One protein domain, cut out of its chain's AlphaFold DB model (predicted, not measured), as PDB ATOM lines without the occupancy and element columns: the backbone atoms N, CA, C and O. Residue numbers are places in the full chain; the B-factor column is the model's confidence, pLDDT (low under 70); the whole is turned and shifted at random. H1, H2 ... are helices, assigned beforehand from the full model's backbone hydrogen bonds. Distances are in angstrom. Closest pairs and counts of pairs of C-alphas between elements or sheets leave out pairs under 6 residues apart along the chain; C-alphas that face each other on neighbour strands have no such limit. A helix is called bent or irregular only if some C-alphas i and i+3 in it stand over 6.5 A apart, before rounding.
ATOM      1  N   ILE A  29      16.961  87.480 -25.286       47.22
ATOM      2  CA  ILE A  29      17.912  86.781 -24.412       47.22
ATOM      3  C   ILE A  29      18.500  87.759 -23.393       47.22
ATOM      4  O   ILE A  29      18.530  87.466 -22.199       47.22
ATOM      5  N   ARG A  30      18.907  88.952 -23.836       47.81
ATOM      6  CA  ARG A  30      19.485  89.977 -22.963       47.81
ATOM      7  C   ARG A  30      18.495  90.432 -21.889       47.81
ATOM      8  O   ARG A  30      18.852  90.422 -20.713       47.81
ATOM      9  N   ASP A  31      17.249  90.744 -22.238       46.12
ATOM     10  CA  ASP A  31      16.241  91.158 -21.250       46.12
ATOM     11  C   ASP A  31      15.849  90.013 -20.296       46.12
ATOM     12  O   ASP A  31      15.660  90.228 -19.092       46.12
ATOM     13  N   TRP A  32      15.832  88.772 -20.793       48.62
ATOM     14  CA  TRP A  32      15.606  87.566 -19.993       48.62
ATOM     15  C   TRP A  32      16.735  87.300 -18.983       48.62
ATOM     16  O   TRP A  32      16.458  87.033 -17.808       48.62
ATOM     17  N   PHE A  33      18.001  87.448 -19.387       42.44
ATOM     18  CA  PHE A  33      19.164  87.370 -18.493       42.44
ATOM     19  C   PHE A  33      19.171  88.515 -17.465       42.44
ATOM     20  O   PHE A  33      19.416  88.285 -16.281       42.44
ATOM     21  N   MET A  34      18.824  89.739 -17.870       51.44
ATOM     22  CA  MET A  34      18.852  90.930 -17.006       51.44
ATOM     23  C   MET A  34      17.762  90.942 -15.922       51.44
ATOM     24  O   MET A  34      17.958  91.528 -14.847       51.44
ATOM     25  N   LEU A  35      16.616  90.299 -16.171       53.06
ATOM     26  CA  LEU A  35      15.561  90.075 -15.173       53.06
ATOM     27  C   LEU A  35      15.959  89.006 -14.140       53.06
ATOM     28  O   LEU A  35      15.592  89.125 -12.966       53.06
ATOM     29  N   ARG A  36      16.739  87.998 -14.555       64.94
ATOM     30  CA  ARG A  36      17.167  86.863 -13.715       64.94
ATOM     31  C   ARG A  36      18.476  87.100 -12.959       64.94
ATOM     32  O   ARG A  36      18.638  86.543 -11.879       64.94
ATOM     33  N   ALA A  37      19.359  87.972 -13.446       66.06
ATOM     34  CA  ALA A  37      20.645  88.287 -12.815       66.06
ATOM     35  C   ALA A  37      20.496  88.730 -11.343       66.06
ATOM     36  O   ALA A  37      21.156  88.220 -10.440       66.06
ATOM     37  N   GLY A  38      19.523  89.601 -11.063       69.19
ATOM     38  CA  GLY A  38      19.236  90.007  -9.688       69.19
ATOM     39  C   GLY A  38      18.683  88.878  -8.805       69.19
ATOM     40  O   GLY A  38      18.917  88.898  -7.603       69.19
ATOM     41  N   MET A  39      17.978  87.892  -9.373       78.38
ATOM     42  CA  MET A  39      17.508  86.718  -8.623       78.38
ATOM     43  C   MET A  39      18.675  85.791  -8.275       78.38
ATOM     44  O   MET A  39      18.774  85.367  -7.133       78.38
ATOM     45  N   LEU A  40      19.594  85.564  -9.219       82.31
ATOM     46  CA  LEU A  40      20.796  84.744  -9.023       82.31
ATOM     47  C   LEU A  40      21.670  85.253  -7.871       82.31
ATOM     48  O   LEU A  40      22.080  84.460  -7.032       82.31
ATOM     49  N   SER A  41      21.891  86.568  -7.785       86.44
ATOM     50  CA  SER A  41      22.671  87.163  -6.689       86.44
ATOM     51  C   SER A  41      22.061  86.888  -5.306       86.44
ATOM     52  O   SER A  41      22.728  86.376  -4.410       86.44
ATOM     53  N   THR A  42      20.763  87.162  -5.152       88.12
ATOM     54  CA  THR A  42      20.022  86.975  -3.902       88.12
ATOM     55  C   THR A  42      19.903  85.501  -3.529       88.12
ATOM     56  O   THR A  42      20.088  85.150  -2.368       88.12
ATOM     57  N   SER A  43      19.637  84.631  -4.507       91.44
ATOM     58  CA  SER A  43      19.609  83.184  -4.296       91.44
ATOM     59  C   SER A  43      20.978  82.650  -3.882       91.44
ATOM     60  O   SER A  43      21.035  81.826  -2.981       91.44
ATOM     61  N   GLY A  44      22.070  83.140  -4.474       93.31
ATOM     62  CA  GLY A  44      23.421  82.714  -4.114       93.31
ATOM     63  C   GLY A  44      23.791  83.046  -2.668       93.31
ATOM     64  O   GLY A  44      24.293  82.188  -1.948       93.31
ATOM     65  N   ILE A  45      23.450  84.255  -2.205       93.00
ATOM     66  CA  ILE A  45      23.623  84.649  -0.797       93.00
ATOM     67  C   ILE A  45      22.747  83.787   0.118       93.00
ATOM     68  O   ILE A  45      23.223  83.294   1.133       93.00
ATOM     69  N   ALA A  46      21.479  83.569  -0.241       95.38
ATOM     70  CA  ALA A  46      20.566  82.750   0.551       95.38
ATOM     71  C   ALA A  46      21.039  81.292   0.683       95.38
ATOM     72  O   ALA A  46      20.942  80.721   1.765       95.38
ATOM     73  N   VAL A  47      21.594  80.721  -0.392       96.25
ATOM     74  CA  VAL A  47      22.247  79.403  -0.387       96.25
ATOM     75  C   VAL A  47      23.474  79.407   0.523       96.25
ATOM     76  O   VAL A  47      23.645  78.492   1.317       96.25
ATOM     77  N   ALA A  48      24.321  80.435   0.464       95.50
ATOM     78  CA  ALA A  48      25.481  80.505   1.349       95.50
ATOM     79  C   ALA A  48      25.082  80.612   2.827       95.50
ATOM     80  O   ALA A  48      25.652  79.914   3.660       95.50
ATOM     81  N   LEU A  49      24.064  81.417   3.145       95.00
ATOM     82  CA  LEU A  49      23.533  81.525   4.504       95.00
ATOM     83  C   LEU A  49      22.927  80.204   4.990       95.00
ATOM     84  O   LEU A  49      23.152  79.839   6.141       95.00
ATOM     85  N   SER A  50      22.212  79.465   4.135       95.12
ATOM     86  CA  SER A  50      21.633  78.166   4.505       95.12
ATOM     87  C   SER A  50      22.676  77.056   4.661       95.12
ATOM     88  O   SER A  50      22.414  76.081   5.366       95.12
ATOM     89  N   LEU A  51      23.839  77.196   4.023       95.25
ATOM     90  CA  LEU A  51      24.963  76.255   4.072       95.25
ATOM     91  C   LEU A  51      26.022  76.617   5.121       95.25
ATOM     92  O   LEU A  51      27.068  75.963   5.175       95.25
ATOM     93  N   THR A  52      25.762  77.632   5.949       92.00
ATOM     94  CA  THR A  52      26.611  77.936   7.107       92.00
ATOM     95  C   THR A  52      26.760  76.704   8.012       92.00
ATOM     96  O   THR A  52      25.851  75.867   8.042       92.00
ATOM     97  N   PRO A  53      27.912  76.548   8.696       88.06
ATOM     98  CA  PRO A  53      28.185  75.385   9.535       88.06
ATOM     99  C   PRO A  53      27.050  75.111  10.531       88.06
ATOM    100  O   PRO A  53      26.639  76.006  11.267       88.06
ATOM    101  N   GLY A  54      26.529  73.884  10.512       89.00
ATOM    102  CA  GLY A  54      25.585  73.372  11.509       89.00
ATOM    103  C   GLY A  54      26.294  72.490  12.535       89.00
ATOM    104  O   GLY A  54      27.422  72.053  12.291       89.00
ATOM    105  N   LEU A  55      25.614  72.202  13.644       91.31
ATOM    106  CA  LEU A  55      26.126  71.344  14.720       91.31
ATOM    107  C   LEU A  55      26.114  69.859  14.335       91.31
ATOM    108  O   LEU A  55      26.902  69.070  14.849       91.31
ATOM    109  N   LEU A  56      25.218  69.481  13.418       90.38
ATOM    110  CA  LEU A  56      25.014  68.099  13.001       90.38
ATOM    111  C   LEU A  56      25.037  67.939  11.476       90.38
ATOM    112  O   LEU A  56      24.581  68.821  10.737       90.38
ATOM    113  N   PRO A  57      25.499  66.779  10.970       90.06
ATOM    114  CA  PRO A  57      25.309  66.401   9.580       90.06
ATOM    115  C   PRO A  57      23.824  66.346   9.217       90.06
ATOM    116  O   PRO A  57      23.030  65.662   9.862       90.06
ATOM    117  N   ARG A  58      23.437  67.001   8.120       88.31
ATOM    118  CA  ARG A  58      22.045  66.995   7.646       88.31
ATOM    119  C   ARG A  58      21.893  66.125   6.424       88.31
ATOM    120  O   ARG A  58      22.718  66.182   5.512       88.31
ATOM    121  N   ALA A  59      20.798  65.378   6.342       87.19
ATOM    122  CA  ALA A  59      20.422  64.726   5.095       87.19
ATOM    123  C   ALA A  59      20.123  65.743   3.988       87.19
ATOM    124  O   ALA A  59      19.696  66.871   4.246       87.19
ATOM    125  N   ALA A  60      20.284  65.299   2.740       90.56
ATOM    126  CA  ALA A  60      20.070  66.131   1.559       90.56
ATOM    127  C   ALA A  60      18.663  66.745   1.534       90.56
ATOM    128  O   ALA A  60      18.513  67.916   1.199       90.56
ATOM    129  N   ALA A  61      17.643  65.979   1.939       86.94
ATOM    130  CA  ALA A  61      16.259  66.445   1.985       86.94
ATOM    131  C   ALA A  61      16.052  67.590   2.986       86.94
ATOM    132  O   ALA A  61      15.442  68.600   2.640       86.94
ATOM    133  N   MET A  62      16.609  67.470   4.194       85.81
ATOM    134  CA  MET A  62      16.519  68.525   5.205       85.81
ATOM    135  C   MET A  62      17.282  69.778   4.767       85.81
ATOM    136  O   MET A  62      16.748  70.883   4.819       85.81
ATOM    137  N   GLN A  63      18.508  69.622   4.257       91.94
ATOM    138  CA  GLN A  63      19.296  70.762   3.784       91.94
ATOM    139  C   GLN A  63      18.631  71.462   2.586       91.94
ATOM    140  O   GLN A  63      18.666  72.692   2.488       91.94
ATOM    141  N   ALA A  64      17.987  70.703   1.694       92.12
ATOM    142  CA  ALA A  64      17.223  71.239   0.570       92.12
ATOM    143  C   ALA A  64      16.015  72.055   1.029       92.12
ATOM    144  O   ALA A  64      15.769  73.141   0.500       92.12
ATOM    145  N   PHE A  65      15.297  71.552   2.033       89.44
ATOM    146  CA  PHE A  65      14.187  72.253   2.660       89.44
ATOM    147  C   PHE A  65      14.640  73.583   3.280       89.44
ATOM    148  O   PHE A  65      14.122  74.639   2.914       89.44
ATOM    149  N   VAL A  66      15.666  73.560   4.137       90.38
ATOM    150  CA  VAL A  66      16.222  74.778   4.755       90.38
ATOM    151  C   VAL A  66      16.670  75.765   3.677       90.38
ATOM    152  O   VAL A  66      16.293  76.935   3.695       90.38
ATOM    153  N   THR A  67      17.412  75.295   2.673       94.56
ATOM    154  CA  THR A  67      17.929  76.166   1.611       94.56
ATOM    155  C   THR A  67      16.827  76.789   0.774       94.56
ATOM    156  O   THR A  67      16.860  77.991   0.507       94.56
ATOM    157  N   GLY A  68      15.824  76.017   0.363       92.44
ATOM    158  CA  GLY A  68      14.743  76.595  -0.417       92.44
ATOM    159  C   GLY A  68      13.885  77.566   0.405       92.44
ATOM    160  O   GLY A  68      13.429  78.550  -0.167       92.44
ATOM    161  N   LEU A  69      13.743  77.389   1.728       90.31
ATOM    162  CA  LEU A  69      13.093  78.384   2.593       90.31
ATOM    163  C   LEU A  69      13.878  79.704   2.604       90.31
ATOM    164  O   LEU A  69      13.299  80.760   2.347       90.31
ATOM    165  N   PHE A  70      15.198  79.641   2.806       93.44
ATOM    166  CA  PHE A  70      16.080  80.812   2.732       93.44
ATOM    167  C   PHE A  70      15.959  81.521   1.378       93.44
ATOM    168  O   PHE A  70      15.794  82.741   1.324       93.44
ATOM    169  N   VAL A  71      15.983  80.767   0.274       94.19
ATOM    170  CA  VAL A  71      15.850  81.332  -1.076       94.19
ATOM    171  C   VAL A  71      14.478  81.975  -1.276       94.19
ATOM    172  O   VAL A  71      14.407  83.086  -1.798       94.19
ATOM    173  N   LEU A  72      13.387  81.332  -0.853       91.00
ATOM    174  CA  LEU A  72      12.034  81.877  -0.993       91.00
ATOM    175  C   LEU A  72      11.853  83.175  -0.198       91.00
ATOM    176  O   LEU A  72      11.333  84.152  -0.744       91.00
ATOM    177  N   VAL A  73      12.340  83.221   1.045       90.00
ATOM    178  CA  VAL A  73      12.332  84.436   1.873       90.00
ATOM    179  C   VAL A  73      13.159  85.540   1.214       90.00
ATOM    180  O   VAL A  73      12.682  86.665   1.058       90.00
ATOM    181  N   ALA A  74      14.367  85.224   0.744       91.50
ATOM    182  CA  ALA A  74      15.238  86.205   0.107       91.50
ATOM    183  C   ALA A  74      14.632  86.757  -1.200       91.50
ATOM    184  O   ALA A  74      14.694  87.962  -1.462       91.50
ATOM    185  N   LEU A  75      13.974  85.910  -1.999       89.25
ATOM    186  CA  LEU A  75      13.246  86.331  -3.199       89.25
ATOM    187  C   LEU A  75      12.040  87.224  -2.864       89.25
ATOM    188  O   LEU A  75      11.807  88.207  -3.575       89.25
ATOM    189  N   ALA A  76      11.304  86.928  -1.789       85.62
ATOM    190  CA  ALA A  76      10.192  87.754  -1.323       85.62
ATOM    191  C   ALA A  76      10.668  89.140  -0.855       85.62
ATOM    192  O   ALA A  76      10.145  90.160  -1.315       85.62
ATOM    193  N   LEU A  77      11.720  89.189  -0.028       88.56
ATOM    194  CA  LEU A  77      12.346  90.434   0.436       88.56
ATOM    195  C   LEU A  77      12.851  91.278  -0.734       88.56
ATOM    196  O   LEU A  77      12.539  92.465  -0.836       88.56
ATOM    197  N   ARG A  78      13.559  90.653  -1.683       87.81
ATOM    198  CA  ARG A  78      13.997  91.307  -2.921       87.81
ATOM    199  C   ARG A  78      12.817  91.890  -3.697       87.81
ATOM    200  O   ARG A  78      12.933  92.998  -4.225       87.81
ATOM    201  N   GLY A  79      11.711  91.153  -3.805       84.50
ATOM    202  CA  GLY A  79      10.483  91.616  -4.453       84.50
ATOM    203  C   GLY A  79       9.934  92.887  -3.804       84.50
ATOM    204  O   GLY A  79       9.679  93.867  -4.507       84.50
ATOM    205  N   GLY A  80       9.846  92.902  -2.470       83.69
ATOM    206  CA  GLY A  80       9.427  94.064  -1.682       83.69
ATOM    207  C   GLY A  80      10.360  95.269  -1.842       83.69
ATOM    208  O   GLY A  80       9.904  96.358  -2.188       83.69
ATOM    209  N   ILE A  81      11.676  95.070  -1.697       86.25
ATOM    210  CA  ILE A  81      12.686  96.126  -1.887       86.25
ATOM    211  C   ILE A  81      12.595  96.703  -3.303       86.25
ATOM    212  O   ILE A  81      12.546  97.919  -3.485       86.25
ATOM    213  N   SER A  82      12.507  95.840  -4.318       84.88
ATOM    214  CA  SER A  82      12.394  96.267  -5.718       84.88
ATOM    215  C   SER A  82      11.131  97.094  -5.963       84.88
ATOM    216  O   SER A  82      11.164  98.042  -6.746       84.88
ATOM    217  N   TRP A  83      10.020  96.754  -5.308       83.12
ATOM    218  CA  TRP A  83       8.775  97.515  -5.384       83.12
ATOM    219  C   TRP A  83       8.907  98.907  -4.745       83.12
ATOM    220  O   TRP A  83       8.503  99.891  -5.368       83.12
ATOM    221  N   VAL A  84       9.543  99.022  -3.570       86.88
ATOM    222  CA  VAL A  84       9.801 100.318  -2.911       86.88
ATOM    223  C   VAL A  84      10.725 101.198  -3.755       86.88
ATOM    224  O   VAL A  84      10.415 102.365  -3.992       86.88
ATOM    225  N   LEU A  85      11.840 100.646  -4.245       87.38
ATOM    226  CA  LEU A  85      12.812 101.389  -5.054       87.38
ATOM    227  C   LEU A  85      12.178 101.941  -6.332       87.38
ATOM    228  O   LEU A  85      12.367 103.113  -6.656       87.38
ATOM    229  N   ARG A  86      11.347 101.135  -7.008       84.38
ATOM    230  CA  ARG A  86      10.593 101.577  -8.191       84.38
ATOM    231  C   ARG A  86       9.621 102.710  -7.870       84.38
ATOM    232  O   ARG A  86       9.526 103.644  -8.657       84.38
ATOM    233  N   ARG A  87       8.938 102.671  -6.718       88.88
ATOM    234  CA  ARG A  87       8.058 103.771  -6.273       88.88
ATOM    235  C   ARG A  87       8.812 105.072  -6.003       88.88
ATOM    236  O   ARG A  87       8.228 106.137  -6.138       88.88
ATOM    237  N   ARG A  88      10.095 104.988  -5.648       91.69
ATOM    238  CA  ARG A  88      10.980 106.144  -5.443       91.69
ATOM    239  C   ARG A  88      11.757 106.556  -6.701       91.69
ATOM    240  O   ARG A  88      12.652 107.383  -6.603       91.69
ATOM    241  N   GLY A  89      11.463 105.969  -7.866       89.50
ATOM    242  CA  GLY A  89      12.149 106.281  -9.126       89.50
ATOM    243  C   GLY A  89      13.600 105.787  -9.210       89.50
ATOM    244  O   GLY A  89      14.312 106.133 -10.149       89.50
ATOM    245  N   VAL A  90      14.052 104.960  -8.262       86.88
ATOM    246  CA  VAL A  90      15.424 104.442  -8.238       86.88
ATOM    247  C   VAL A  90      15.538 103.260  -9.196       86.88
ATOM    248  O   VAL A  90      14.837 102.253  -9.055       86.88
ATOM    249  N   THR A  91      16.456 103.355 -10.160       81.75
ATOM    250  CA  THR A  91      16.764 102.267 -11.095       81.75
ATOM    251  C   THR A  91      18.159 101.710 -10.829       81.75
ATOM    252  O   THR A  91      19.106 102.449 -10.581       81.75
ATOM    253  N   VAL A  92      18.288 100.380 -10.854       77.50
ATOM    254  CA  VAL A  92      19.580  99.704 -10.671       77.50
ATOM    255  C   VAL A  92      20.191  99.411 -12.046       77.50
ATOM    256  O   VAL A  92      19.557  98.696 -12.845       77.50
ATOM    257  N   PRO A  93      21.414  99.898 -12.334       82.62
ATOM    258  CA  PRO A  93      22.087  99.654 -13.605       82.62
ATOM    259  C   PRO A  93      22.201  98.163 -13.946       82.62
ATOM    260  O   PRO A  93      22.336  97.299 -13.078       82.62
ATOM    261  N   ALA A  94      22.144  97.845 -15.240       79.12
ATOM    262  CA  ALA A  94      22.230  96.472 -15.741       79.12
ATOM    263  C   ALA A  94      23.580  95.807 -15.419       79.12
ATOM    264  O   ALA A  94      23.605  94.667 -14.962       79.12
ATOM    265  N   ALA A  95      24.686  96.543 -15.577       82.81
ATOM    266  CA  ALA A  95      26.032  96.053 -15.281       82.81
ATOM    267  C   ALA A  95      26.167  95.582 -13.822       82.81
ATOM    268  O   ALA A  95      26.647  94.480 -13.571       82.81
ATOM    269  N   PHE A  96      25.634  96.357 -12.872       82.25
ATOM    270  CA  PHE A  96      25.649  95.999 -11.452       82.25
ATOM    271  C   PHE A  96      24.897  94.689 -11.176       82.25
ATOM    272  O   PHE A  96      25.356  93.857 -10.400       82.25
ATOM    273  N   ARG A  97      23.768  94.458 -11.860       81.00
ATOM    274  CA  ARG A  97      22.998  93.210 -11.723       81.00
ATOM    275  C   ARG A  97      23.762  91.990 -12.229       81.00
ATOM    276  O   ARG A  97      23.666  90.941 -11.604       81.00
ATOM    277  N   VAL A  98      24.493  92.115 -13.337       82.88
ATOM    278  CA  VAL A  98      25.293  91.014 -13.902       82.88
ATOM    279  C   VAL A  98      26.481  90.689 -13.000       82.88
ATOM    280  O   VAL A  98      26.690  89.522 -12.679       82.88
ATOM    281  N   VAL A  99      27.202  91.709 -12.526       86.56
ATOM    282  CA  VAL A  99      28.312  91.527 -11.577       86.56
ATOM    283  C   VAL A  99      27.817  90.874 -10.284       86.56
ATOM    284  O   VAL A  99      28.385  89.877  -9.846       86.56
ATOM    285  N   ALA A 100      26.706  91.359  -9.720       87.12
ATOM    286  CA  ALA A 100      26.101  90.762  -8.533       87.12
ATOM    287  C   ALA A 100      25.666  89.303  -8.765       87.12
ATOM    288  O   ALA A 100      25.799  88.472  -7.869       87.12
ATOM    289  N   ALA A 101      25.149  88.972  -9.954       88.06
ATOM    290  CA  ALA A 101      24.783  87.601 -10.306       88.06
ATOM    291  C   ALA A 101      26.004  86.677 -10.333       88.06
ATOM    292  O   ALA A 101      25.958  85.601  -9.743       88.06
ATOM    293  N   GLY A 102      27.089  87.116 -10.982       89.50
ATOM    294  CA  GLY A 102      28.353  86.382 -11.013       89.50
ATOM    295  C   GLY A 102      28.905  86.152  -9.607       89.50
ATOM    296  O   GLY A 102      29.220  85.021  -9.252       89.50
ATOM    297  N   LEU A 103      28.911  87.197  -8.773       91.38
ATOM    298  CA  LEU A 103      29.338  87.091  -7.379       91.38
ATOM    299  C   LEU A 103      28.467  86.109  -6.584       91.38
ATOM    300  O   LEU A 103      29.000  85.286  -5.850       91.38
ATOM    301  N   GLY A 104      27.144  86.141  -6.760       91.88
ATOM    302  CA  GLY A 104      26.237  85.201  -6.097       91.88
ATOM    303  C   GLY A 104      26.499  83.742  -6.472       91.88
ATOM    304  O   GLY A 104      26.455  82.878  -5.601       91.88
ATOM    305  N   VAL A 105      26.817  83.463  -7.740       92.38
ATOM    306  CA  VAL A 105      27.194  82.112  -8.191       92.38
ATOM    307  C   VAL A 105      28.508  81.668  -7.549       92.38
ATOM    308  O   VAL A 105      28.581  80.551  -7.043       92.38
ATOM    309  N   VAL A 106      29.521  82.540  -7.519       94.88
ATOM    310  CA  VAL A 106      30.816  82.246  -6.881       94.88
ATOM    311  C   VAL A 106      30.643  81.978  -5.385       94.88
ATOM    312  O   VAL A 106      31.154  80.985  -4.875       94.88
ATOM    313  N   VAL A 107      29.868  82.816  -4.692       94.44
ATOM    314  CA  VAL A 107      29.559  82.663  -3.263       94.44
ATOM    315  C   VAL A 107      28.828  81.348  -2.988       94.44
ATOM    316  O   VAL A 107      29.195  80.633  -2.059       94.44
ATOM    317  N   ALA A 108      27.842  80.985  -3.812       94.38
ATOM    318  CA  ALA A 108      27.135  79.714  -3.674       94.38
ATOM    319  C   ALA A 108      28.055  78.508  -3.913       94.38
ATOM    320  O   ALA A 108      28.017  77.555  -3.142       94.38
ATOM    321  N   ALA A 109      28.900  78.552  -4.948       95.25
ATOM    322  CA  ALA A 109      29.846  77.478  -5.249       95.25
ATOM    323  C   ALA A 109      30.864  77.283  -4.114       95.25
ATOM    324  O   ALA A 109      31.096  76.155  -3.680       95.25
ATOM    325  N   TYR A 110      31.408  78.382  -3.585       95.75
ATOM    326  CA  TYR A 110      32.300  78.350  -2.429       95.75
ATOM    327  C   TYR A 110      31.607  77.776  -1.187       95.75
ATOM    328  O   TYR A 110      32.166  76.912  -0.515       95.75
ATOM    329  N   ALA A 111      30.370  78.199  -0.909       95.25
ATOM    330  CA  ALA A 111      29.601  77.687   0.221       95.25
ATOM    331  C   ALA A 111      29.293  76.187   0.092       95.25
ATOM    332  O   ALA A 111      29.404  75.467   1.075       95.25
ATOM    333  N   ILE A 112      28.961  75.696  -1.108       95.44
ATOM    334  CA  ILE A 112      28.756  74.261  -1.383       95.44
ATOM    335  C   ILE A 112      30.034  73.463  -1.107       95.44
ATOM    336  O   ILE A 112      29.982  72.423  -0.448       95.44
ATOM    337  N   TRP A 113      31.183  73.956  -1.576       95.62
ATOM    338  CA  TRP A 113      32.472  73.307  -1.339       95.62
ATOM    339  C   TRP A 113      32.817  73.265   0.157       95.62
ATOM    340  O   TRP A 113      33.011  72.183   0.708       95.62
ATOM    341  N   ARG A 114      32.774  74.413   0.846       95.75
ATOM    342  CA  ARG A 114      33.053  74.502   2.289       95.75
ATOM    343  C   ARG A 114      32.080  73.697   3.137       95.75
ATOM    344  O   ARG A 114      32.487  73.070   4.110       95.75
ATOM    345  N   ASN A 115      30.802  73.691   2.768       95.00
ATOM    346  CA  ASN A 115      29.805  72.874   3.444       95.00
ATOM    347  C   ASN A 115      30.078  71.383   3.239       95.00
ATOM    348  O   ASN A 115      29.889  70.628   4.182       95.00
ATOM    349  N   SER A 116      30.559  70.970   2.061       95.56
ATOM    350  CA  SER A 116      30.936  69.573   1.809       95.56
ATOM    351  C   SER A 116      32.071  69.120   2.728       95.56
ATOM    352  O   SER A 116      31.969  68.061   3.339       95.56
ATOM    353  N   GLU A 117      33.109  69.946   2.882       95.69
ATOM    354  CA  GLU A 117      34.226  69.666   3.791       95.69
ATOM    355  C   GLU A 117      33.769  69.611   5.253       95.69
ATOM    356  O   GLU A 117      34.066  68.645   5.949       95.69
ATOM    357  N   TRP A 118      32.981  70.596   5.696       94.44
ATOM    358  CA  TRP A 118      32.430  70.630   7.056       94.44
ATOM    359  C   TRP A 118      31.579  69.395   7.362       94.44
ATOM    360  O   TRP A 118      31.745  68.726   8.379       94.44
ATOM    361  N   GLN A 119      30.677  69.056   6.442       93.06
ATOM    362  CA  GLN A 119      29.779  67.927   6.597       93.06
ATOM    363  C   GLN A 119      30.496  66.578   6.566       93.06
ATOM    364  O   GLN A 119      30.031  65.658   7.234       93.06
ATOM    365  N   ASN A 120      31.591  66.436   5.818       95.75
ATOM    366  CA  ASN A 120      32.388  65.211   5.829       95.75
ATOM    367  C   ASN A 120      33.297  65.120   7.057       95.75
ATOM    368  O   ASN A 120      33.443  64.026   7.589       95.75
ATOM    369  N   ALA A 121      33.808  66.242   7.573       94.12
ATOM    370  CA  ALA A 121      34.532  66.266   8.843       94.12
ATOM    371  C   ALA A 121      33.648  65.765   9.998       94.12
ATOM    372  O   ALA A 121      34.003  64.792  10.661       94.12
ATOM    373  N   LEU A 122      32.444  66.335  10.152       92.12
ATOM    374  CA  LEU A 122      31.484  65.884  11.166       92.12
ATOM    375  C   LEU A 122      31.090  64.415  10.974       92.12
ATOM    376  O   LEU A 122      31.007  63.655  11.932       92.12
ATOM    377  N   ARG A 123      30.842  63.985   9.729       92.56
ATOM    378  CA  ARG A 123      30.475  62.590   9.456       92.56
ATOM    379  C   ARG A 123      31.604  61.611   9.749       92.56
ATOM    380  O   ARG A 123      31.312  60.528  10.238       92.56
ATOM    381  N   SER A 124      32.854  61.979   9.482       94.38
ATOM    382  CA  SER A 124      34.018  61.155   9.812       94.38
ATOM    383  C   SER A 124      34.112  60.925  11.322       94.38
ATOM    384  O   SER A 124      34.199  59.782  11.770       94.38
ATOM    385  N   GLU A 125      33.971  61.995  12.107       92.12
ATOM    386  CA  GLU A 125      33.992  61.941  13.571       92.12
ATOM    387  C   GLU A 125      32.821  61.117  14.137       92.12
ATOM    388  O   GLU A 125      33.006  60.240  14.980       92.12
ATOM    389  N   MET A 126      31.623  61.312  13.579       91.44
ATOM    390  CA  MET A 126      30.393  60.613  13.973       91.44
ATOM    391  C   MET A 126      30.244  59.213  13.349       91.44
ATOM    392  O   MET A 126      29.201  58.578  13.518       91.44
ATOM    393  N   ARG A 127      31.255  58.720  12.615       90.62
ATOM    394  CA  ARG A 127      31.261  57.415  11.919       90.62
ATOM    395  C   ARG A 127      30.070  57.211  10.970       90.62
ATOM    396  O   ARG A 127      29.489  56.129  10.886       90.62
ATOM    397  N   MET A 128      29.703  58.259  10.242       87.19
ATOM    398  CA  MET A 128      28.642  58.267   9.239       87.19
ATOM    399  C   MET A 128      29.220  58.224   7.810       87.19
ATOM    400  O   MET A 128      30.313  58.739   7.576       87.19
ATOM    401  N   PRO A 129      28.485  57.688   6.817       90.38
ATOM    402  CA  PRO A 129      28.930  57.687   5.422       90.38
ATOM    403  C   PRO A 129      29.061  59.102   4.854       90.38
ATOM    404  O   PRO A 129      28.101  59.872   4.919       90.38
ATOM    405  N   GLU A 130      30.207  59.419   4.254       94.12
ATOM    406  CA  GLU A 130      30.475  60.719   3.629       94.12
ATOM    407  C   GLU A 130      29.454  61.094   2.544       94.12
ATOM    408  O   GLU A 130      28.860  60.245   1.870       94.12
ATOM    409  N   ILE A 131      29.264  62.399   2.348       94.12
ATOM    410  CA  ILE A 131      28.423  62.913   1.271       94.12
ATOM    411  C   ILE A 131      29.195  62.972  -0.043       94.12
ATOM    412  O   ILE A 131      30.314  63.475  -0.119       94.12
ATOM    413  N   GLY A 132      28.549  62.479  -1.100       92.81
ATOM    414  CA  GLY A 132      29.061  62.500  -2.467       92.81
ATOM    415  C   GLY A 132      28.105  63.188  -3.442       92.81
ATOM    416  O   GLY A 132      27.192  63.919  -3.059       92.81
ATOM    417  N   ALA A 133      28.275  62.920  -4.736       94.00
ATOM    418  CA  ALA A 133      27.470  63.541  -5.792       94.00
ATOM    419  C   ALA A 133      25.956  63.286  -5.648       94.00
ATOM    420  O   ALA A 133      25.143  64.156  -5.958       94.00
ATOM    421  N   THR A 134      25.567  62.116  -5.133       93.19
ATOM    422  CA  THR A 134      24.161  61.746  -4.901       93.19
ATOM    423  C   THR A 134      23.479  62.670  -3.896       93.19
ATOM    424  O   THR A 134      22.330  63.055  -4.109       93.19
ATOM    425  N   TYR A 135      24.194  63.090  -2.847       93.56
ATOM    426  CA  TYR A 135      23.702  64.060  -1.870       93.56
ATOM    427  C   TYR A 135      23.307  65.369  -2.556       93.56
ATOM    428  O   TYR A 135      22.172  65.828  -2.422       93.56
ATOM    429  N   TRP A 136      24.225  65.937  -3.342       95.44
ATOM    430  CA  TRP A 136      24.014  67.210  -4.028       95.44
ATOM    431  C   TRP A 136      22.958  67.119  -5.133       95.44
ATOM    432  O   TRP A 136      22.210  68.075  -5.335       95.44
ATOM    433  N   ALA A 137      22.829  65.966  -5.797       94.00
ATOM    434  CA  ALA A 137      21.768  65.721  -6.773       94.00
ATOM    435  C   ALA A 137      20.374  65.718  -6.119       94.00
ATOM    436  O   ALA A 137      19.474  66.421  -6.583       94.00
ATOM    437  N   VAL A 138      20.204  64.985  -5.010       91.56
ATOM    438  CA  VAL A 138      18.949  64.974  -4.236       91.56
ATOM    439  C   VAL A 138      18.654  66.366  -3.682       91.56
ATOM    440  O   VAL A 138      17.530  66.853  -3.800       91.56
ATOM    441  N   PHE A 139      19.671  67.030  -3.132       94.06
ATOM    442  CA  PHE A 139      19.560  68.388  -2.616       94.06
ATOM    443  C   PHE A 139      19.053  69.366  -3.686       94.06
ATOM    444  O   PHE A 139      18.052  70.053  -3.478       94.06
ATOM    445  N   ALA A 140      19.714  69.403  -4.847       94.25
ATOM    446  CA  ALA A 140      19.374  70.314  -5.933       94.25
ATOM    447  C   ALA A 140      17.979  70.017  -6.499       94.25
ATOM    448  O   ALA A 140      17.213  70.949  -6.756       94.25
ATOM    449  N   GLY A 141      17.627  68.734  -6.640       93.00
ATOM    450  CA  GLY A 141      16.307  68.300  -7.087       93.00
ATOM    451  C   GLY A 141      15.189  68.767  -6.154       93.00
ATOM    452  O   GLY A 141      14.237  69.400  -6.608       93.00
ATOM    453  N   LEU A 142      15.319  68.520  -4.847       91.12
ATOM    454  CA  LEU A 142      14.295  68.874  -3.859       91.12
ATOM    455  C   LEU A 142      14.194  70.387  -3.631       91.12
ATOM    456  O   LEU A 142      13.089  70.931  -3.635       91.12
ATOM    457  N   ALA A 143      15.324  71.087  -3.493       91.88
ATOM    458  CA  ALA A 143      15.328  72.539  -3.318       91.88
ATOM    459  C   ALA A 143      14.762  73.233  -4.565       91.88
ATOM    460  O   ALA A 143      13.911  74.120  -4.461       91.88
ATOM    461  N   GLY A 144      15.184  72.785  -5.753       92.19
ATOM    462  CA  GLY A 144      14.688  73.276  -7.034       92.19
ATOM    463  C   GLY A 144      13.189  73.041  -7.211       92.19
ATOM    464  O   GLY A 144      12.475  73.974  -7.578       92.19
ATOM    465  N   ALA A 145      12.695  71.840  -6.892       90.75
ATOM    466  CA  ALA A 145      11.270  71.518  -6.939       90.75
ATOM    467  C   ALA A 145      10.457  72.405  -5.989       90.75
ATOM    468  O   ALA A 145       9.460  72.994  -6.408       90.75
ATOM    469  N   MET A 146      10.910  72.576  -4.743       88.12
ATOM    470  CA  MET A 146      10.225  73.417  -3.760       88.12
ATOM    471  C   MET A 146      10.133  74.877  -4.228       88.12
ATOM    472  O   MET A 146       9.053  75.472  -4.210       88.12
ATOM    473  N   ILE A 147      11.241  75.445  -4.716       89.81
ATOM    474  CA  ILE A 147      11.272  76.816  -5.243       89.81
ATOM    475  C   ILE A 147      10.371  76.942  -6.480       89.81
ATOM    476  O   ILE A 147       9.599  77.897  -6.592       89.81
ATOM    477  N   ALA A 148      10.433  75.980  -7.405       89.88
ATOM    478  CA  ALA A 148       9.646  75.993  -8.635       89.88
ATOM    479  C   ALA A 148       8.138  75.908  -8.362       89.88
ATOM    480  O   ALA A 148       7.375  76.683  -8.942       89.88
ATOM    481  N   LEU A 149       7.710  75.018  -7.460       88.75
ATOM    482  CA  LEU A 149       6.310  74.856  -7.065       88.75
ATOM    483  C   LEU A 149       5.777  76.102  -6.358       88.75
ATOM    484  O   LEU A 149       4.711  76.600  -6.721       88.75
ATOM    485  N   ALA A 150       6.542  76.668  -5.421       86.50
ATOM    486  CA  ALA A 150       6.175  77.918  -4.761       86.50
ATOM    487  C   ALA A 150       6.030  79.064  -5.779       86.50
ATOM    488  O   ALA A 150       5.017  79.765  -5.799       86.50
ATOM    489  N   MET A 151       6.992  79.218  -6.695       85.50
ATOM    490  CA  MET A 151       6.925  80.229  -7.755       85.50
ATOM    491  C   MET A 151       5.761  80.008  -8.729       85.50
ATOM    492  O   MET A 151       5.156  80.980  -9.190       85.50
ATOM    493  N   LEU A 152       5.450  78.757  -9.075       86.75
ATOM    494  CA  LEU A 152       4.298  78.410  -9.903       86.75
ATOM    495  C   LEU A 152       2.999  78.808  -9.200       86.75
ATOM    496  O   LEU A 152       2.182  79.504  -9.799       86.75
ATOM    497  N   GLY A 153       2.859  78.456  -7.923       82.75
ATOM    498  CA  GLY A 153       1.738  78.846  -7.074       82.75
ATOM    499  C   GLY A 153       1.503  80.353  -7.058       82.75
ATOM    500  O   GLY A 153       0.415  80.822  -7.399       82.75
ATOM    501  N   VAL A 154       2.560  81.125  -6.781       82.12
ATOM    502  CA  VAL A 154       2.528  82.598  -6.816       82.12
ATOM    503  C   VAL A 154       2.047  83.114  -8.174       82.12
ATOM    504  O   VAL A 154       1.205  84.009  -8.241       82.12
ATOM    505  N   ARG A 155       2.551  82.550  -9.281       84.06
ATOM    506  CA  ARG A 155       2.153  82.957 -10.640       84.06
ATOM    507  C   ARG A 155       0.694  82.636 -10.947       84.06
ATOM    508  O   ARG A 155       0.034  83.444 -11.598       84.06
ATOM    509  N   LEU A 156       0.197  81.477 -10.521       83.25
ATOM    510  CA  LEU A 156      -1.196  81.077 -10.728       83.25
ATOM    511  C   LEU A 156      -2.144  81.996  -9.953       83.25
ATOM    512  O   LEU A 156      -3.080  82.534 -10.540       83.25
ATOM    513  N   ILE A 157      -1.839  82.292  -8.688       81.31
ATOM    514  CA  ILE A 157      -2.617  83.229  -7.863       81.31
ATOM    515  C   ILE A 157      -2.590  84.644  -8.445       81.31
ATOM    516  O   ILE A 157      -3.623  85.316  -8.513       81.31
ATOM    517  N   ALA A 158      -1.422  85.095  -8.913       79.00
ATOM    518  CA  ALA A 158      -1.275  86.407  -9.534       79.00
ATOM    519  C   ALA A 158      -2.135  86.565 -10.799       79.00
ATOM    520  O   ALA A 158      -2.595  87.676 -11.072       79.00
ATOM    521  N   ARG A 159      -2.363  85.473 -11.547       81.38
ATOM    522  CA  ARG A 159      -3.235  85.442 -12.733       81.38
ATOM    523  C   ARG A 159      -4.715  85.310 -12.385       81.38
ATOM    524  O   ARG A 159      -5.533  85.951 -13.034       81.38
ATOM    525  N   ALA A 160      -5.049  84.494 -11.388       78.00
ATOM    526  CA  ALA A 160      -6.428  84.131 -11.069       78.00
ATOM    527  C   ALA A 160      -7.203  85.221 -10.313       78.00
ATOM    528  O   ALA A 160      -8.424  85.276 -10.394       78.00
ATOM    529  N   SER A 161      -6.521  86.099  -9.574       67.81
ATOM    530  CA  SER A 161      -7.184  87.110  -8.745       67.81
ATOM    531  C   SER A 161      -6.624  88.503  -9.006       67.81
ATOM    532  O   SER A 161      -5.444  88.666  -9.312       67.81
ATOM    533  N   ARG A 162      -7.452  89.546  -8.868       70.69
ATOM    534  CA  ARG A 162      -7.019  90.958  -8.780       70.69
ATOM    535  C   ARG A 162      -7.170  91.554  -7.374       70.69
ATOM    536  O   ARG A 162      -6.717  92.669  -7.153       70.69
ATOM    537  N   SER A 163      -7.706  90.779  -6.432       73.69
ATOM    538  CA  SER A 163      -8.027  91.195  -5.061       73.69
ATOM    539  C   SER A 163      -6.793  91.280  -4.138       73.69
ATOM    540  O   SER A 163      -5.812  90.561  -4.364       73.69
ATOM    541  N   PRO A 164      -6.836  92.102  -3.066       60.06
ATOM    542  CA  PRO A 164      -5.845  92.090  -1.981       60.06
ATOM    543  C   PRO A 164      -5.701  90.725  -1.274       60.06
ATOM    544  O   PRO A 164      -4.640  90.440  -0.723       60.06
ATOM    545  N   MET A 165      -6.692  89.827  -1.385       65.06
ATOM    546  CA  MET A 165      -6.625  88.433  -0.898       65.06
ATOM    547  C   MET A 165      -5.491  87.603  -1.541       65.06
ATOM    548  O   MET A 165      -5.171  86.511  -1.075       65.06
ATOM    549  N   LYS A 166      -4.839  88.105  -2.601       72.12
ATOM    550  CA  LYS A 166      -3.681  87.456  -3.239       72.12
ATOM    551  C   LYS A 166      -2.496  87.234  -2.308       72.12
ATOM    552  O   LYS A 166      -1.765  86.262  -2.504       72.12
ATOM    553  N   LEU A 167      -2.296  88.118  -1.330       68.25
ATOM    554  CA  LEU A 167      -1.217  87.968  -0.355       68.25
ATOM    555  C   LEU A 167      -1.463  86.731   0.522       68.25
ATOM    556  O   LEU A 167      -0.563  85.916   0.700       68.25
ATOM    557  N   VAL A 168      -2.713  86.554   0.962       71.75
ATOM    558  CA  VAL A 168      -3.163  85.397   1.746       71.75
ATOM    559  C   VAL A 168      -3.055  84.119   0.918       71.75
ATOM    560  O   VAL A 168      -2.415  83.173   1.355       71.75
ATOM    561  N   GLY A 169      -3.570  84.106  -0.317       71.56
ATOM    562  CA  GLY A 169      -3.445  82.939  -1.201       71.56
ATOM    563  C   GLY A 169      -1.986  82.550  -1.467       71.56
ATOM    564  O   GLY A 169      -1.644  81.371  -1.464       71.56
ATOM    565  N   THR A 170      -1.103  83.538  -1.640       73.44
ATOM    566  CA  THR A 170       0.339  83.311  -1.821       73.44
ATOM    567  C   THR A 170       0.968  82.701  -0.575       73.44
ATOM    568  O   THR A 170       1.685  81.710  -0.687       73.44
ATOM    569  N   ALA A 171       0.672  83.255   0.603       73.81
ATOM    570  CA  ALA A 171       1.145  82.720   1.873       73.81
ATOM    571  C   ALA A 171       0.647  81.285   2.101       73.81
ATOM    572  O   ALA A 171       1.433  80.435   2.504       73.81
ATOM    573  N   VAL A 172      -0.612  80.989   1.755       77.25
ATOM    574  CA  VAL A 172      -1.193  79.641   1.850       77.25
ATOM    575  C   VAL A 172      -0.492  78.661   0.917       77.25
ATOM    576  O   VAL A 172      -0.148  77.570   1.351       77.25
ATOM    577  N   VAL A 173      -0.227  79.020  -0.343       77.12
ATOM    578  CA  VAL A 173       0.436  78.095  -1.280       77.12
ATOM    579  C   VAL A 173       1.907  77.888  -0.936       77.12
ATOM    580  O   VAL A 173       2.385  76.758  -0.987       77.12
ATOM    581  N   VAL A 174       2.626  78.942  -0.546       75.62
ATOM    582  CA  VAL A 174       4.003  78.801  -0.050       75.62
ATOM    583  C   VAL A 174       4.012  77.949   1.217       75.62
ATOM    584  O   VAL A 174       4.796  77.011   1.296       75.62
ATOM    585  N   GLY A 175       3.100  78.210   2.155       75.94
ATOM    586  CA  GLY A 175       2.921  77.415   3.367       75.94
ATOM    587  C   GLY A 175       2.592  75.954   3.071       75.94
ATOM    588  O   GLY A 175       3.190  75.075   3.673       75.94
ATOM    589  N   ALA A 176       1.727  75.674   2.094       75.94
ATOM    590  CA  ALA A 176       1.372  74.319   1.677       75.94
ATOM    591  C   ALA A 176       2.551  73.588   1.021       75.94
ATOM    592  O   ALA A 176       2.785  72.422   1.318       75.94
ATOM    593  N   VAL A 177       3.327  74.260   0.164       75.25
ATOM    594  CA  VAL A 177       4.542  73.686  -0.441       75.25
ATOM    595  C   VAL A 177       5.601  73.412   0.628       75.25
ATOM    596  O   VAL A 177       6.178  72.330   0.648       75.25
ATOM    597  N   VAL A 178       5.814  74.357   1.548       74.44
ATOM    598  CA  VAL A 178       6.697  74.183   2.710       74.44
ATOM    599  C   VAL A 178       6.223  72.999   3.549       74.44
ATOM    600  O   VAL A 178       7.022  72.120   3.832       74.44
ATOM    601  N   TYR A 179       4.935  72.916   3.877       71.62
ATOM    602  CA  TYR A 179       4.344  71.836   4.670       71.62
ATOM    603  C   TYR A 179       4.497  70.459   4.002       71.62
ATOM    604  O   TYR A 179       4.953  69.509   4.638       71.62
ATOM    605  N   LEU A 180       4.188  70.358   2.705       68.62
ATOM    606  CA  LEU A 180       4.287  69.117   1.931       68.62
ATOM    607  C   LEU A 180       5.729  68.616   1.774       68.62
ATOM    608  O   LEU A 180       5.931  67.412   1.650       68.62
ATOM    609  N   VAL A 181       6.725  69.508   1.781       66.19
ATOM    610  CA  VAL A 181       8.152  69.140   1.714       66.19
ATOM    611  C   VAL A 181       8.748  68.920   3.112       66.19
ATOM    612  O   VAL A 181       9.566  68.017   3.291       66.19
ATOM    613  N   ALA A 182       8.314  69.689   4.114       64.56
ATOM    614  CA  ALA A 182       8.762  69.583   5.502       64.56
ATOM    615  C   ALA A 182       8.365  68.247   6.138       64.56
ATOM    616  O   ALA A 182       9.178  67.639   6.832       64.56
ATOM    617  N   LEU A 183       7.142  67.762   5.889       61.38
ATOM    618  CA  LEU A 183       6.640  66.525   6.492       61.38
ATOM    619  C   LEU A 183       7.472  65.285   6.113       61.38
ATOM    620  O   LEU A 183       7.884  64.564   7.018       61.38
ATOM    621  N   PRO A 184       7.796  65.019   4.833       58.38
ATOM    622  CA  PRO A 184       8.674  63.906   4.480       58.38
ATOM    623  C   PRO A 184      10.121  64.113   4.944       58.38
ATOM    624  O   PRO A 184      10.756  63.152   5.378       58.38
ATOM    625  N   ALA A 185      10.648  65.343   4.865       54.72
ATOM    626  CA  ALA A 185      12.049  65.645   5.170       54.72
ATOM    627  C   ALA A 185      12.368  65.618   6.677       54.72
ATOM    628  O   ALA A 185      13.409  65.093   7.058       54.72
ATOM    629  N   GLY A 186      11.477  66.144   7.524       49.69
ATOM    630  CA  GLY A 186      11.603  66.102   8.986       49.69
ATOM    631  C   GLY A 186      10.958  64.862   9.608       49.69
ATOM    632  O   GLY A 186      11.496  64.275  10.543       49.69
ATOM    633  N   GLY A 187       9.835  64.404   9.049       44.19
ATOM    634  CA  GLY A 187       9.092  63.258   9.563       44.19
ATOM    635  C   GLY A 187       9.836  61.942   9.386       44.19
ATOM    636  O   GLY A 187       9.914  61.176  10.334       44.19
ATOM    637  N   SER A 188      10.448  61.653   8.233       46.03
ATOM    638  CA  SER A 188      11.040  60.323   7.986       46.03
ATOM    639  C   SER A 188      12.329  60.020   8.769       46.03
ATOM    640  O   SER A 188      12.653  58.845   8.945       46.03
ATOM    641  N   MET A 189      13.046  61.035   9.267       42.66
ATOM    642  CA  MET A 189      14.281  60.851  10.049       42.66
ATOM    643  C   MET A 189      14.022  60.855  11.559       42.66
ATOM    644  O   MET A 189      14.523  59.972  12.251       42.66
ATOM    645  N   ALA A 190      13.167  61.754  12.056       42.38
ATOM    646  CA  ALA A 190      12.763  61.767  13.462       42.38
ATOM    647  C   ALA A 190      11.875  60.562  13.828       42.38
ATOM    648  O   ALA A 190      11.985  60.018  14.923       42.38
ATOM    649  N   THR A 191      11.025  60.089  12.905       43.78
ATOM    650  CA  THR A 191      10.113  58.970  13.193       43.78
ATOM    651  C   THR A 191      10.802  57.608  13.200       43.78
ATOM    652  O   THR A 191      10.470  56.787  14.043       43.78
ATOM    653  N   ARG A 192      11.787  57.336  12.330       45.31
ATOM    654  CA  ARG A 192      12.425  56.002  12.253       45.31
ATOM    655  C   ARG A 192      13.245  55.629  13.487       45.31
ATOM    656  O   ARG A 192      13.369  54.446  13.774       45.31
ATOM    657  N   ALA A 193      13.781  56.607  14.213       44.75
ATOM    658  CA  ALA A 193      14.554  56.356  15.428       44.75
ATOM    659  C   ALA A 193      13.680  56.209  16.692       44.75
ATOM    660  O   ALA A 193      14.175  55.752  17.717       44.75
ATOM    661  N   VAL A 194      12.401  56.608  16.628       50.47
ATOM    662  CA  VAL A 194      11.557  56.896  17.805       50.47
ATOM    663  C   VAL A 194      10.111  56.395  17.593       50.47
ATOM    664  O   VAL A 194       9.184  56.860  18.249       50.47
TER     665      VAL A 194
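This is residues 29 to 194 of the 471 residues of an uncharacterized protein of Hoyosella subflava (strain DSM 45089 / JCM 17490 / NBRC 109087 / DQS3-9A1) (UniProt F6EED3). Five long helices make an elongated body with H2 in its middle: on one side H1 packs between H2 and H3, and on the other the helical hairpin of H4 and H5 packs on residues 60 to 72 of H2. The opposite end of H2 sticks out, with residues 83 to 89 standing free. The printed part has 166 residues with five named helices, in the order H1, H2, H3, H4, H5, and no named strand; the class is all helix. It is only just compact, close to loose, with a radius of gyration of the C-alphas of 17.9 A, and it spans 56 by 36 by 26 A.

Begin with H1, residues 29 to 50, which has a kink of 34 degrees near residue 38 and is only just irregular, C-alphas 35 and 38 being 6.6 A apart. Next comes H2, residues 60 to 87, the hub, touching three other helices. H1 touches it at a steep tilt of 54 degrees, opposite ways; their closest C-alphas, those of Ser 50 and Thr 67, are 5.1 A apart. H3, residues 94 to 125, touches H1 at a shallow tilt of 32 degrees, the same way, closest at the C-alphas of Ser 41 and Gly 104, 4.1 A apart. H3 is apart from H2. H4, residues 133 to 160, touches H2 with residues 135 to 147 alone, at a steep tilt of 39 degrees, the same way; the closest C-alphas are those of Ala 64 and Ala 143, 4.5 A apart. H5, residues 166 to 192, makes a hairpin with H4, at a shallow tilt of 26 degrees, opposite ways; look at the C-alphas of Ala 150 and Val 174, their closest, 5.3 A apart. H5 touches H2 with residues 178 to 186 alone, closest at the C-alphas of Met 62 and Ala 185, 5.3 A apart. H2, H4 and H5 form a bundle, three helices that touch one another. In H2, H3 and H4 every O i to N i+4 pair is within hydrogen-bond range; in H1 15 of 18 are, and in H5 20 of 23.

Find C-alpha 29 at (17.912, 86.781, -24.412), where H1 begins; it is 30.4 A long. H2 measures 40.3 A, and H3, the longest, runs 46.8 A from C-alpha 94 at (22.230, 96.472, -15.741). H4 measures 40.0 A. H5, 38.6 A long with a kink of 30 degrees near residue 182, ends at C-alpha 192, (12.425, 56.002, 12.253).

The C-alphas of Gly 89 and Arg 127 are the two farthest apart, at 56.5 A. The printed part has no cut and no long link; the link from H4 to H5 is tight. The mean pLDDT of the printed part is 82.1, and the model's confidence is under 70 at residues 29 to 38, 161, 164 to 165, 167 and 180 to 194.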